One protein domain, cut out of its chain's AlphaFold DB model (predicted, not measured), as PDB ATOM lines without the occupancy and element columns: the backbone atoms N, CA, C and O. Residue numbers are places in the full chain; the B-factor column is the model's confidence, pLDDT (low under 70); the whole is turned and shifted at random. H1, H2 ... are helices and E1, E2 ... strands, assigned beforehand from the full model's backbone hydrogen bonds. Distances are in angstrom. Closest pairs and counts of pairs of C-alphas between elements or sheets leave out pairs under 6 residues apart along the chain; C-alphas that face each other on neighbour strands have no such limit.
ATOM      1  N   SER A  91       7.550  -1.737  33.479       54.41
ATOM      2  CA  SER A  91       7.750  -2.200  34.849       54.41
ATOM      3  C   SER A  91       8.653  -1.185  35.535       54.41
ATOM      4  O   SER A  91       9.524  -0.596  34.889       54.41
ATOM      5  N   ARG A  92       8.437  -0.930  36.826       56.19
ATOM      6  CA  ARG A  92       9.267   0.016  37.581       56.19
ATOM      7  C   ARG A  92      10.762  -0.222  37.331       56.19
ATOM      8  O   ARG A  92      11.527   0.728  37.283       56.19
ATOM      9  N   GLU A  93      11.147  -1.472  37.092       57.56
ATOM     10  CA  GLU A  93      12.488  -1.908  36.695       57.56
ATOM     11  C   GLU A  93      12.922  -1.407  35.306       57.56
ATOM     12  O   GLU A  93      14.066  -0.999  35.148       57.56
ATOM     13  N   VAL A  94      12.038  -1.401  34.304       63.59
ATOM     14  CA  VAL A  94      12.294  -0.836  32.967       63.59
ATOM     15  C   VAL A  94      12.393   0.688  33.027       63.59
ATOM     16  O   VAL A  94      13.345   1.245  32.481       63.59
ATOM     17  N   ALA A  95      11.470   1.359  33.725       65.81
ATOM     18  CA  ALA A  95      11.541   2.806  33.935       65.81
ATOM     19  C   ALA A  95      12.823   3.187  34.699       65.81
ATOM     20  O   ALA A  95      13.550   4.098  34.302       65.81
ATOM     21  N   GLN A  96      13.173   2.414  35.732       67.44
ATOM     22  CA  GLN A  96      14.420   2.561  36.475       67.44
ATOM     23  C   GLN A  96      15.645   2.318  35.594       67.44
ATOM     24  O   GLN A  96      16.572   3.118  35.639       67.44
ATOM     25  N   ALA A  97      15.669   1.264  34.778       70.19
ATOM     26  CA  ALA A  97      16.782   0.977  33.878       70.19
ATOM     27  C   ALA A  97      16.974   2.095  32.844       70.19
ATOM     28  O   ALA A  97      18.106   2.519  32.615       70.19
ATOM     29  N   ARG A  98      15.879   2.622  32.275       79.25
ATOM     30  CA  ARG A  98      15.918   3.784  31.377       79.25
ATOM     31  C   ARG A  98      16.485   5.011  32.087       79.25
ATOM     32  O   ARG A  98      17.425   5.610  31.574       79.25
ATOM     33  N   ILE A  99      15.944   5.364  33.254       81.25
ATOM     34  CA  ILE A  99      16.373   6.545  34.016       81.25
ATOM     35  C   ILE A  99      17.847   6.422  34.421       81.25
ATOM     36  O   ILE A  99      18.622   7.358  34.237       81.25
ATOM     37  N   MET A 100      18.263   5.244  34.886       77.12
ATOM     38  CA  MET A 100      19.657   4.949  35.215       77.12
ATOM     39  C   MET A 100      20.584   5.056  33.999       77.12
ATOM     40  O   MET A 100      21.712   5.522  34.138       77.12
ATOM     41  N   ALA A 101      20.127   4.638  32.815       78.75
ATOM     42  CA  ALA A 101      20.895   4.744  31.576       78.75
ATOM     43  C   ALA A 101      21.024   6.188  31.066       78.75
ATOM     44  O   ALA A 101      21.972   6.493  30.351       78.75
ATOM     45  N   SER A 102      20.094   7.071  31.433       81.19
ATOM     46  CA  SER A 102      20.118   8.492  31.062       81.19
ATOM     47  C   SER A 102      20.882   9.400  32.031       81.19
ATOM     48  O   SER A 102      20.934  10.605  31.801       81.19
ATOM     49  N   LEU A 103      21.448   8.855  33.111       82.81
ATOM     50  CA  LEU A 103      22.331   9.616  33.995       82.81
ATOM     51  C   LEU A 103      23.697   9.819  33.347       82.81
ATOM     52  O   LEU A 103      24.244   8.903  32.725       82.81
ATOM     53  N   ASP A 104      24.273  10.991  33.599       83.69
ATOM     54  CA  ASP A 104      25.632  11.307  33.188       83.69
ATOM     55  C   ASP A 104      26.638  10.345  33.833       83.69
ATOM     56  O   ASP A 104      26.465   9.884  34.965       83.69
ATOM     57  N   ASP A 105      27.747  10.082  33.141       81.88
ATOM     58  CA  ASP A 105      28.804   9.184  33.631       81.88
ATOM     59  C   ASP A 105      29.447   9.669  34.945       81.88
ATOM     60  O   ASP A 105      30.036   8.883  35.680       81.88
ATOM     61  N   ASN A 106      29.298  10.955  35.281       86.00
ATOM     62  CA  ASN A 106      29.746  11.513  36.561       86.00
ATOM     63  C   ASN A 106      28.825  11.148  37.739       86.00
ATOM     64  O   ASN A 106      29.247  11.229  38.894       86.00
ATOM     65  N   ASP A 107      27.581  10.752  37.466       85.19
ATOM     66  CA  ASP A 107      26.552  10.485  38.476       85.19
ATOM     67  C   ASP A 107      26.405   9.018  38.830       85.19
ATOM     68  O   ASP A 107      25.918   8.677  39.912       85.19
ATOM     69  N   ARG A 108      26.837   8.147  37.922       83.62
ATOM     70  CA  ARG A 108      26.756   6.702  38.073       83.62
ATOM     71  C   ARG A 108      28.127   6.072  37.906       83.62
ATOM     72  O   ARG A 108      28.920   6.460  37.059       83.62
ATOM     73  N   LYS A 109      28.383   5.025  38.675       81.75
ATOM     74  CA  LYS A 109      29.533   4.142  38.466       81.75
ATOM     75  C   LYS A 109      29.117   2.703  38.682       81.75
ATOM     76  O   LYS A 109      28.191   2.433  39.439       81.75
ATOM     77  N   THR A 110      29.825   1.772  38.067       75.38
ATOM     78  CA  THR A 110      29.651   0.347  38.353       75.38
ATOM     79  C   THR A 110      30.820  -0.120  39.205       75.38
ATOM     80  O   THR A 110      31.973   0.052  38.815       75.38
ATOM     81  N   VAL A 111      30.527  -0.694  40.368       68.31
ATOM     82  CA  VAL A 111      31.517  -1.309  41.262       68.31
ATOM     83  C   VAL A 111      31.101  -2.762  41.443       68.31
ATOM     84  O   VAL A 111      29.974  -3.021  41.850       68.31
ATOM     85  N   ASP A 112      31.970  -3.702  41.070       71.56
ATOM     86  CA  ASP A 112      31.723  -5.150  41.184       71.56
ATOM     87  C   ASP A 112      30.408  -5.625  40.534       71.56
ATOM     88  O   ASP A 112      29.694  -6.480  41.051       71.56
ATOM     89  N   GLY A 113      30.056  -5.038  39.385       63.88
ATOM     90  CA  GLY A 113      28.809  -5.342  38.669       63.88
ATOM     91  C   GLY A 113      27.554  -4.687  39.263       63.88
ATOM     92  O   GLY A 113      26.479  -4.803  38.678       63.88
ATOM     93  N   VAL A 114      27.678  -3.948  40.369       60.91
ATOM     94  CA  VAL A 114      26.586  -3.202  41.000       60.91
ATOM     95  C   VAL A 114      26.624  -1.744  40.543       60.91
ATOM     96  O   VAL A 114      27.631  -1.049  40.696       60.91
ATOM     97  N   GLY A 115      25.518  -1.267  39.969       68.69
ATOM     98  CA  GLY A 115      25.339   0.146  39.648       68.69
ATOM     99  C   GLY A 115      25.177   0.972  40.923       68.69
ATOM    100  O   GLY A 115      24.278   0.719  41.720       68.69
ATOM    101  N   MET A 116      26.041   1.962  41.109       77.94
ATOM    102  CA  MET A 116      25.997   2.923  42.204       77.94
ATOM    103  C   MET A 116      25.750   4.323  41.663       77.94
ATOM    104  O   MET A 116      26.219   4.665  40.578       77.94
ATOM    105  N   VAL A 117      25.051   5.131  42.450       85.06
ATOM    106  CA  VAL A 117      24.703   6.513  42.120       85.06
ATOM    107  C   VAL A 117      25.224   7.414  43.234       85.06
ATOM    108  O   VAL A 117      25.140   7.053  44.409       85.06
ATOM    109  N   ASN A 118      25.801   8.557  42.877       88.25
ATOM    110  CA  ASN A 118      26.217   9.559  43.858       88.25
ATOM    111  C   ASN A 118      25.006  10.379  44.377       88.25
ATOM    112  O   ASN A 118      23.862  10.182  43.957       88.25
ATOM    113  N   MET A 119      25.235  11.299  45.320       89.44
ATOM    114  CA  MET A 119      24.146  12.102  45.902       89.44
ATOM    115  C   MET A 119      23.462  13.024  44.877       89.44
ATOM    116  O   MET A 119      22.233  12.974  44.785       89.44
ATOM    117  N   PRO A 120      24.196  13.782  44.034       91.50
ATOM    118  CA  PRO A 120      23.583  14.530  42.934       91.50
ATOM    119  C   PRO A 120      22.734  13.657  41.999       91.50
ATOM    120  O   PRO A 120      21.585  13.985  41.706       91.50
ATOM    121  N   GLY A 121      23.256  12.500  41.590       90.00
ATOM    122  CA  GLY A 121      22.563  11.532  40.748       90.00
ATOM    123  C   GLY A 121      21.284  11.004  41.393       90.00
ATOM    124  O   GLY A 121      20.271  10.878  40.714       90.00
ATOM    125  N   THR A 122      21.278  10.781  42.711       89.44
ATOM    126  CA  THR A 122      20.061  10.413  43.462       89.44
ATOM    127  C   THR A 122      18.985  11.494  43.336       89.44
ATOM    128  O   THR A 122      17.818  11.182  43.090       89.44
ATOM    129  N   GLY A 123      19.385  12.764  43.435       91.81
ATOM    130  CA  GLY A 123      18.510  13.911  43.202       91.81
ATOM    131  C   GLY A 123      17.930  13.946  41.787       91.81
ATOM    132  O   GLY A 123      16.713  14.040  41.610       91.81
ATOM    133  N   ARG A 124      18.787  13.791  40.770       93.94
ATOM    134  CA  ARG A 124      18.363  13.771  39.359       93.94
ATOM    135  C   ARG A 124      17.422  12.605  39.058       93.94
ATOM    136  O   ARG A 124      16.406  12.811  38.405       93.94
ATOM    137  N   ILE A 125      17.701  11.411  39.583       90.62
ATOM    138  CA  ILE A 125      16.816  10.243  39.458       90.62
ATOM    139  C   ILE A 125      15.427  10.550  40.025       90.62
ATOM    140  O   ILE A 125      14.427  10.241  39.379       90.62
ATOM    141  N   ALA A 126      15.350  11.155  41.214       90.75
ATOM    142  CA  ALA A 126      14.071  11.494  41.832       90.75
ATOM    143  C   ALA A 126      13.255  12.456  40.950       90.75
ATOM    144  O   ALA A 126      12.075  12.203  40.709       90.75
ATOM    145  N   ALA A 127      13.900  13.495  40.408       93.31
ATOM    146  CA  ALA A 127      13.286  14.427  39.459       93.31
ATOM    147  C   ALA A 127      12.780  13.720  38.191       93.31
ATOM    148  O   ALA A 127      11.651  13.939  37.750       93.31
ATOM    149  N   MET A 128      13.591  12.825  37.626       90.94
ATOM    150  CA  MET A 128      13.245  12.088  36.412       90.94
ATOM    151  C   MET A 128      12.076  11.131  36.626       90.94
ATOM    152  O   MET A 128      11.201  11.077  35.771       90.94
ATOM    153  N   PHE A 129      12.006  10.436  37.765       87.62
ATOM    154  CA  PHE A 129      10.845   9.603  38.097       87.62
ATOM    155  C   PHE A 129       9.566  10.427  38.252       87.62
ATOM    156  O   PHE A 129       8.525  10.021  37.743       87.62
ATOM    157  N   ALA A 130       9.629  11.579  38.925       89.44
ATOM    158  CA  ALA A 130       8.462  12.444  39.089       89.44
ATOM    159  C   ALA A 130       7.953  12.983  37.737       89.44
ATOM    160  O   ALA A 130       6.746  13.014  37.490       89.44
ATOM    161  N   HIS A 131       8.875  13.336  36.840       90.50
ATOM    162  CA  HIS A 131       8.556  13.763  35.481       90.50
ATOM    163  C   HIS A 131       7.992  12.633  34.613       90.50
ATOM    164  O   HIS A 131       6.993  12.829  33.923       90.50
ATOM    165  N   ASP A 132       8.597  11.449  34.661       87.00
ATOM    166  CA  ASP A 132       8.178  10.269  33.894       87.00
ATOM    167  C   ASP A 132       6.798   9.749  34.330       87.00
ATOM    168  O   ASP A 132       5.983   9.327  33.509       87.00
ATOM    169  N   ALA A 133       6.487   9.890  35.621       83.00
ATOM    170  CA  ALA A 133       5.152   9.674  36.168       83.00
ATOM    171  C   ALA A 133       4.122  10.707  35.674       83.00
ATOM    172  O   ALA A 133       2.919  10.533  35.856       83.00
ATOM    173  N   GLY A 134       4.579  11.781  35.028       87.12
ATOM    174  CA  GLY A 134       3.731  12.779  34.407       87.12
ATOM    175  C   GLY A 134       3.155  13.799  35.386       87.12
ATOM    176  O   GLY A 134       2.116  14.385  35.082       87.12
ATOM    177  N   LEU A 135       3.791  14.021  36.534       91.00
ATOM    178  CA  LEU A 135       3.311  14.980  37.525       91.00
ATOM    179  C   LEU A 135       3.487  16.436  37.051       91.00
ATOM    180  O   LEU A 135       4.503  16.745  36.425       91.00
ATOM    181  N   PRO A 136       2.562  17.353  37.396       92.06
ATOM    182  CA  PRO A 136       2.773  18.790  37.250       92.06
ATOM    183  C   PRO A 136       3.969  19.282  38.074       92.06
ATOM    184  O   PRO A 136       4.254  18.722  39.134       92.06
ATOM    185  N   TYR A 137       4.636  20.359  37.636       92.06
ATOM    186  CA  TYR A 137       5.870  20.862  38.267       92.06
ATOM    187  C   TYR A 137       5.772  21.018  39.792       92.06
ATOM    188  O   TYR A 137       6.618  20.500  40.518       92.06
ATOM    189  N   GLY A 138       4.724  21.685  40.290       91.94
ATOM    190  CA  GLY A 138       4.532  21.897  41.730       91.94
ATOM    191  C   GLY A 138       4.391  20.588  42.511       91.94
ATOM    192  O   GLY A 138       4.938  20.449  43.604       91.94
ATOM    193  N   PHE A 139       3.722  19.592  41.923       93.12
ATOM    194  CA  PHE A 139       3.480  18.293  42.562       93.12
ATOM    195  C   PHE A 139       4.766  17.485  42.588       93.12
ATOM    196  O   PHE A 139       5.131  16.921  43.615       93.12
ATOM    197  N   ALA A 140       5.473  17.480  41.460       92.81
ATOM    198  CA  ALA A 140       6.746  16.810  41.305       92.81
ATOM    199  C   ALA A 140       7.807  17.385  42.256       92.81
ATOM    200  O   ALA A 140       8.465  16.617  42.953       92.81
ATOM    201  N   MET A 141       7.933  18.713  42.360       92.56
ATOM    202  CA  MET A 141       8.875  19.356  43.288       92.56
ATOM    203  C   MET A 141       8.596  18.969  44.739       92.56
ATOM    204  O   MET A 141       9.515  18.620  45.484       92.56
ATOM    205  N   GLU A 142       7.326  18.999  45.144       92.19
ATOM    206  CA  GLU A 142       6.932  18.630  46.498       92.19
ATOM    207  C   GLU A 142       7.196  17.139  46.778       92.19
ATOM    208  O   GLU A 142       7.809  16.801  47.793       92.19
ATOM    209  N   ALA A 143       6.808  16.251  45.856       89.94
ATOM    210  CA  ALA A 143       7.021  14.810  45.970       89.94
ATOM    211  C   ALA A 143       8.514  14.450  46.050       89.94
ATOM    212  O   ALA A 143       8.925  13.673  46.915       89.94
ATOM    213  N   VAL A 144       9.347  15.057  45.199       92.00
ATOM    214  CA  VAL A 144      10.807  14.873  45.206       92.00
ATOM    215  C   VAL A 144      11.408  15.343  46.526       92.00
ATOM    216  O   VAL A 144      12.183  14.610  47.141       92.00
ATOM    217  N   THR A 145      11.006  16.523  47.004       90.94
ATOM    218  CA  THR A 145      11.498  17.086  48.270       90.94
ATOM    219  C   THR A 145      11.187  16.166  49.450       90.94
ATOM    220  O   THR A 145      12.074  15.863  50.256       90.94
ATOM    221  N   ARG A 146       9.945  15.673  49.547       87.88
ATOM    222  CA  ARG A 146       9.530  14.736  50.606       87.88
ATOM    223  C   ARG A 146      10.303  13.430  50.523       87.88
ATOM    224  O   ARG A 146      10.870  12.990  51.521       87.88
ATOM    225  N   ARG A 147      10.400  12.846  49.327       86.69
ATOM    226  CA  ARG A 147      11.063  11.557  49.117       86.69
ATOM    227  C   ARG A 147      12.551  11.601  49.446       86.69
ATOM    228  O   ARG A 147      13.045  10.698  50.119       86.69
ATOM    229  N   LEU A 148      13.254  12.658  49.037       89.00
ATOM    230  CA  LEU A 148      14.653  12.867  49.414       89.00
ATOM    231  C   LEU A 148      14.778  13.095  50.925       89.00
ATOM    232  O   LEU A 148      15.597  12.453  51.574       89.00
ATOM    233  N   THR A 149      13.915  13.918  51.522       86.12
ATOM    234  CA  THR A 149      13.918  14.140  52.978       86.12
ATOM    235  C   THR A 149      13.717  12.838  53.761       86.12
ATOM    236  O   THR A 149      14.432  12.582  54.730       86.12
ATOM    237  N   ALA A 150      12.777  11.990  53.337       83.38
ATOM    238  CA  ALA A 150      12.521  10.689  53.945       83.38
ATOM    239  C   ALA A 150      13.721   9.739  53.797       83.38
ATOM    240  O   ALA A 150      14.111   9.103  54.776       83.38
ATOM    241  N   LEU A 151      14.344   9.696  52.614       84.56
ATOM    242  CA  LEU A 151      15.562   8.922  52.369       84.56
ATOM    243  C   LEU A 151      16.688   9.333  53.327       84.56
ATOM    244  O   LEU A 151      17.264   8.482  54.002       84.56
ATOM    245  N   PHE A 152      16.966  10.633  53.445       82.69
ATOM    246  CA  PHE A 152      18.042  11.124  54.311       82.69
ATOM    247  C   PHE A 152      17.748  10.943  55.804       82.69
ATOM    248  O   PHE A 152      18.674  10.699  56.571       82.69
ATOM    249  N   ARG A 153      16.477  10.963  56.229       78.50
ATOM    250  CA  ARG A 153      16.104  10.579  57.605       78.50
ATOM    251  C   ARG A 153      16.417   9.111  57.910       78.50
ATOM    252  O   ARG A 153      16.738   8.790  59.049       78.50
ATOM    253  N   GLN A 154      16.294   8.225  56.921       74.75
ATOM    254  CA  GLN A 154      16.603   6.798  57.073       74.75
ATOM    255  C   GLN A 154      18.109   6.522  56.973       74.75
ATOM    256  O   GLN A 154      18.615   5.596  57.606       74.75
ATOM    257  N   MET A 155      18.837   7.341  56.213       70.69
ATOM    258  CA  MET A 155      20.289   7.277  56.084       70.69
ATOM    259  C   MET A 155      20.997   7.950  57.269       70.69
ATOM    260  O   MET A 155      21.663   8.968  57.117       70.69
ATOM    261  N   VAL A 156      20.904   7.361  58.462       61.72
ATOM    262  CA  VAL A 156      21.803   7.729  59.568       61.72
ATOM    263  C   VAL A 156      23.112   6.963  59.385       61.72
ATOM    264  O   VAL A 156      23.229   5.814  59.807       61.72
ATOM    265  N   ILE A 157      24.095   7.582  58.728       62.12
ATOM    266  CA  ILE A 157      25.449   7.022  58.598       62.12
ATOM    267  C   ILE A 157      26.339   7.666  59.671       62.12
ATOM    268  O   ILE A 157      26.622   8.863  59.581       62.12
ATOM    269  N   PRO A 158      26.801   6.912  60.689       54.72
ATOM    270  CA  PRO A 158      27.683   7.454  61.717       54.72
ATOM    271  C   PRO A 158      28.951   8.069  61.110       54.72
ATOM    272  O   PRO A 158      29.679   7.402  60.377       54.72
ATOM    273  N   GLY A 159      29.229   9.333  61.442       57.41
ATOM    274  CA  GLY A 159      30.450  10.034  61.029       57.41
ATOM    275  C   GLY A 159      30.411  10.703  59.650       57.41
ATOM    276  O   GLY A 159      31.459  11.160  59.200       57.41
ATOM    277  N   GLN A 160      29.252  10.785  58.984       66.38
ATOM    278  CA  GLN A 160      29.086  11.583  57.763       66.38
ATOM    279  C   GLN A 160      28.185  12.797  57.985       66.38
ATOM    280  O   GLN A 160      27.207  12.721  58.727       66.38
ATOM    281  N   ASP A 161      28.503  13.893  57.294       68.06
ATOM    282  CA  ASP A 161      27.610  15.042  57.193       68.06
ATOM    283  C   ASP A 161      26.465  14.702  56.228       68.06
ATOM    284  O   ASP A 161      26.596  14.715  55.001       68.06
ATOM    285  N   THR A 162      25.335  14.294  56.796       75.94
ATOM    286  CA  THR A 162      24.127  13.970  56.034       75.94
ATOM    287  C   THR A 162      23.455  15.213  55.456       75.94
ATOM    288  O   THR A 162      22.683  15.079  54.508       75.94
ATOM    289  N   ASP A 163      23.734  16.406  55.991       81.50
ATOM    290  CA  ASP A 163      23.125  17.650  55.527       81.50
ATOM    291  C   ASP A 163      23.772  18.157  54.238       81.50
ATOM    292  O   ASP A 163      23.040  18.520  53.316       81.50
ATOM    293  N   GLU A 164      25.100  18.093  54.110       85.00
ATOM    294  CA  GLU A 164      25.783  18.415  52.846       85.00
ATOM    295  C   GLU A 164      25.334  17.485  51.708       85.00
ATOM    296  O   GLU A 164      25.000  17.936  50.608       85.00
ATOM    297  N   HIS A 165      25.245  16.179  51.977       86.31
ATOM    298  CA  HIS A 165      24.756  15.201  51.003       86.31
ATOM    299  C   HIS A 165      23.289  15.424  50.624       86.31
ATOM    300  O   HIS A 165      22.932  15.320  49.444       86.31
ATOM    301  N   ARG A 166      22.444  15.758  51.606       87.06
ATOM    302  CA  ARG A 166      21.041  16.103  51.375       87.06
ATOM    303  C   ARG A 166      20.919  17.348  50.512       87.06
ATOM    304  O   ARG A 166      20.129  17.340  49.569       87.06
ATOM    305  N   GLN A 167      21.701  18.384  50.803       91.12
ATOM    306  CA  GLN A 167      21.693  19.618  50.028       91.12
ATOM    307  C   GLN A 167      22.142  19.363  48.586       91.12
ATOM    308  O   GLN A 167      21.428  19.736  47.662       91.12
ATOM    309  N   ALA A 168      23.232  18.617  48.379       91.38
ATOM    310  CA  ALA A 168      23.720  18.277  47.043       91.38
ATOM    311  C   ALA A 168      22.690  17.492  46.205       91.38
ATOM    312  O   ALA A 168      22.550  17.733  45.005       91.38
ATOM    313  N   ALA A 169      21.953  16.561  46.823       93.00
ATOM    314  CA  ALA A 169      20.867  15.849  46.150       93.00
ATOM    315  C   ALA A 169      19.681  16.778  45.827       93.00
ATOM    316  O   ALA A 169      19.132  16.707  44.730       93.00
ATOM    317  N   MET A 170      19.296  17.658  46.754       93.81
ATOM    318  CA  MET A 170      18.200  18.614  46.551       93.81
ATOM    319  C   MET A 170      18.508  19.647  45.462       93.81
ATOM    320  O   MET A 170      17.638  19.933  44.637       93.81
ATOM    321  N   ASP A 171      19.734  20.168  45.422       95.38
ATOM    322  CA  ASP A 171      20.173  21.130  44.408       95.38
ATOM    323  C   ASP A 171      20.150  20.481  43.022       95.38
ATOM    324  O   ASP A 171      19.504  20.985  42.104       95.38
ATOM    325  N   ALA A 172      20.737  19.286  42.892       94.94
ATOM    326  CA  ALA A 172      20.742  18.548  41.631       94.94
ATOM    327  C   ALA A 172      19.330  18.152  41.165       94.94
ATOM    328  O   ALA A 172      19.046  18.168  39.964       94.94
ATOM    329  N   ALA A 173      18.436  17.807  42.097       95.06
ATOM    330  CA  ALA A 173      17.034  17.563  41.787       95.06
ATOM    331  C   ALA A 173      16.351  18.831  41.257       95.06
ATOM    332  O   ALA A 173      15.671  18.772  40.237       95.06
ATOM    333  N   THR A 174      16.569  19.973  41.910       94.31
ATOM    334  CA  THR A 174      15.990  21.267  41.518       94.31
ATOM    335  C   THR A 174      16.475  21.699  40.135       94.31
ATOM    336  O   THR A 174      15.657  22.060  39.288       94.31
ATOM    337  N   ASP A 175      17.775  21.581  39.864       94.69
ATOM    338  CA  ASP A 175      18.355  21.875  38.551       94.69
ATOM    339  C   ASP A 175      17.745  20.985  37.462       94.69
ATOM    340  O   ASP A 175      17.340  21.467  36.399       94.69
ATOM    341  N   LYS A 176      17.614  19.680  37.739       94.94
ATOM    342  CA  LYS A 176      17.027  18.742  36.777       94.94
ATOM    343  C   LYS A 176      15.539  19.003  36.555       94.94
ATOM    344  O   LYS A 176      15.063  18.911  35.427       94.94
ATOM    345  N   MET A 177      14.810  19.375  37.600       93.62
ATOM    346  CA  MET A 177      13.412  19.787  37.506       93.62
ATOM    347  C   MET A 177      13.258  21.057  36.659       93.62
ATOM    348  O   MET A 177      12.397  21.101  35.785       93.62
ATOM    349  N   ALA A 178      14.126  22.056  36.834       92.81
ATOM    350  CA  ALA A 178      14.122  23.266  36.012       92.81
ATOM    351  C   ALA A 178      14.419  22.977  34.524       92.81
ATOM    352  O   ALA A 178      13.888  23.650  33.637       92.81
ATOM    353  N   GLU A 179      15.249  21.971  34.238       93.69
ATOM    354  CA  GLU A 179      15.496  21.487  32.878       93.69
ATOM    355  C   GLU A 179      14.261  20.796  32.280       93.69
ATOM    356  O   GLU A 179      13.826  21.172  31.191       93.69
ATOM    357  N   LEU A 180      13.703  19.810  32.991       92.62
ATOM    358  CA  LEU A 180      12.595  18.970  32.523       92.62
ATOM    359  C   LEU A 180      11.294  19.764  32.343       92.62
ATOM    360  O   LEU A 180      10.562  19.550  31.382       92.62
ATOM    361  N   TYR A 181      11.040  20.721  33.235       92.62
ATOM    362  CA  TYR A 181       9.820  21.528  33.269       92.62
ATOM    363  C   TYR A 181      10.018  22.922  32.656       92.62
ATOM    364  O   TYR A 181       9.303  23.878  32.973       92.62
ATOM    365  N   ARG A 182      11.010  23.079  31.772       92.31
ATOM    366  CA  ARG A 182      11.318  24.368  31.147       92.31
ATOM    367  C   ARG A 182      10.103  24.921  30.398       92.31
ATOM    368  O   ARG A 182       9.599  24.311  29.462       92.31
ATOM    369  N   GLY A 183       9.698  26.134  30.765       86.12
ATOM    370  CA  GLY A 183       8.554  26.816  30.156       86.12
ATOM    371  C   GLY A 183       7.209  26.469  30.794       86.12
ATOM    372  O   GLY A 183       6.189  27.027  30.388       86.12
ATOM    373  N   GLU A 184       7.187  25.606  31.813       86.69
ATOM    374  CA  GLU A 184       6.000  25.426  32.635       86.69
ATOM    375  C   GLU A 184       5.779  26.619  33.571       86.69
ATOM    376  O   GLU A 184       6.714  27.270  34.041       86.69
ATOM    377  N   LYS A 185       4.506  26.923  33.840       77.31
ATOM    378  CA  LYS A 185       4.141  27.951  34.816       77.31
ATOM    379  C   LYS A 185       4.283  27.381  36.229       77.31
ATOM    380  O   LYS A 185       3.931  26.219  36.429       77.31
ATOM    381  N   PRO A 186       4.706  28.192  37.213       72.25
ATOM    382  CA  PRO A 186       4.638  27.798  38.612       72.25
ATOM    383  C   PRO A 186       3.212  27.380  38.973       72.25
ATOM    384  O   PRO A 186       2.255  28.101  38.680       72.25
TER     385      PRO A 186
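AT A GLANCE: This is residues 91 to 186 of the 266 residues of an uncharacterized protein of Komagataeibacter xylinus E25 (UniProt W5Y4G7). Three helices, H2, H3 and H4, make a three-cornered up-and-down bundle, and H1 crosses H2 on the side away from H3 and H4. A small hairpin of two short strands, E1 and E2, lies off to one side between H1 and H2 along the chain, and residues 154 to 161, where H3 turns back into H4, stick out. The printed part has 96 residues with four named helices and two named strands, in the order H1, E1, E2, H2, H3, H4, and the class is mostly helix. The sheet, E1 - E2, is antiparallel. The whole is compact, with a radius of gyration of the C-alphas of 13.6 A and spans of 41 by 28 by 23 A.

HOW THE PARTS SIT: H1, residues 92 to 101, touches H2, residues 119 to 132, with the C-alphas of Ile 99 and Ile 125 closest at 6.6 A. They run opposite ways at a steep tilt of 54 degrees, and H2 touches H1 with residues 125 to 129 alone. E1, residues 108 to 111, and E2, residues 114 to 117, form an antiparallel hairpin at 148 degrees; N 109 and O 116 are 2.9 A apart and N 116 and O 109 2.8 A, both within hydrogen-bond range. H2 is the hub, touching the three other helices. H3, residues 137 to 154, touches H2 with residues 140 to 148 alone, closest at the C-alphas of Ala 130 and Ala 140, 5.2 A; this helical hairpin runs opposite ways at a steep tilt of 40 degrees. H4, residues 162 to 180, touches H2, closest at the C-alphas of Gly 123 and Ala 173, 4.2 A; they run the same way at a tilt of 38 degrees, only just steep. H3 and H4, also a helical hairpin, touch with the C-alphas of Phe 152 and Arg 166 closest at 6.5 A, opposite ways at a shallow tilt of 20 degrees. Helix packing is mostly crossed, with 1 of 4 touching pairs at a shallow tilt. H1 is apart from E2, H3 and H4, and both strands are apart from H3 and H4. In H1, H2, H3 and H4 every O i to N i+4 pair is within hydrogen-bond range.

IN THESE COORDINATES: H1 begins at C-alpha 92, (9.267, 0.016, 37.581), and is 13.9 A long. E1 measures 9.8 A and E2 10.0 A. H2 is 20.1 A long from C-alpha 119, (24.146, 12.102, 45.902). H3 is 25.8 A long, and H4, 26.7 A, ends at C-alpha 180, (12.595, 18.970, 32.523).

THE WHOLE: The two C-alphas farthest apart are those of Asp 112 and Lys 185, 43.6 A. The printed part has no cut and no long link. The mean pLDDT of the printed part is 82.9, and it is under 70 at residues 91 to 96, 111, 113 to 115 and 156 to 161.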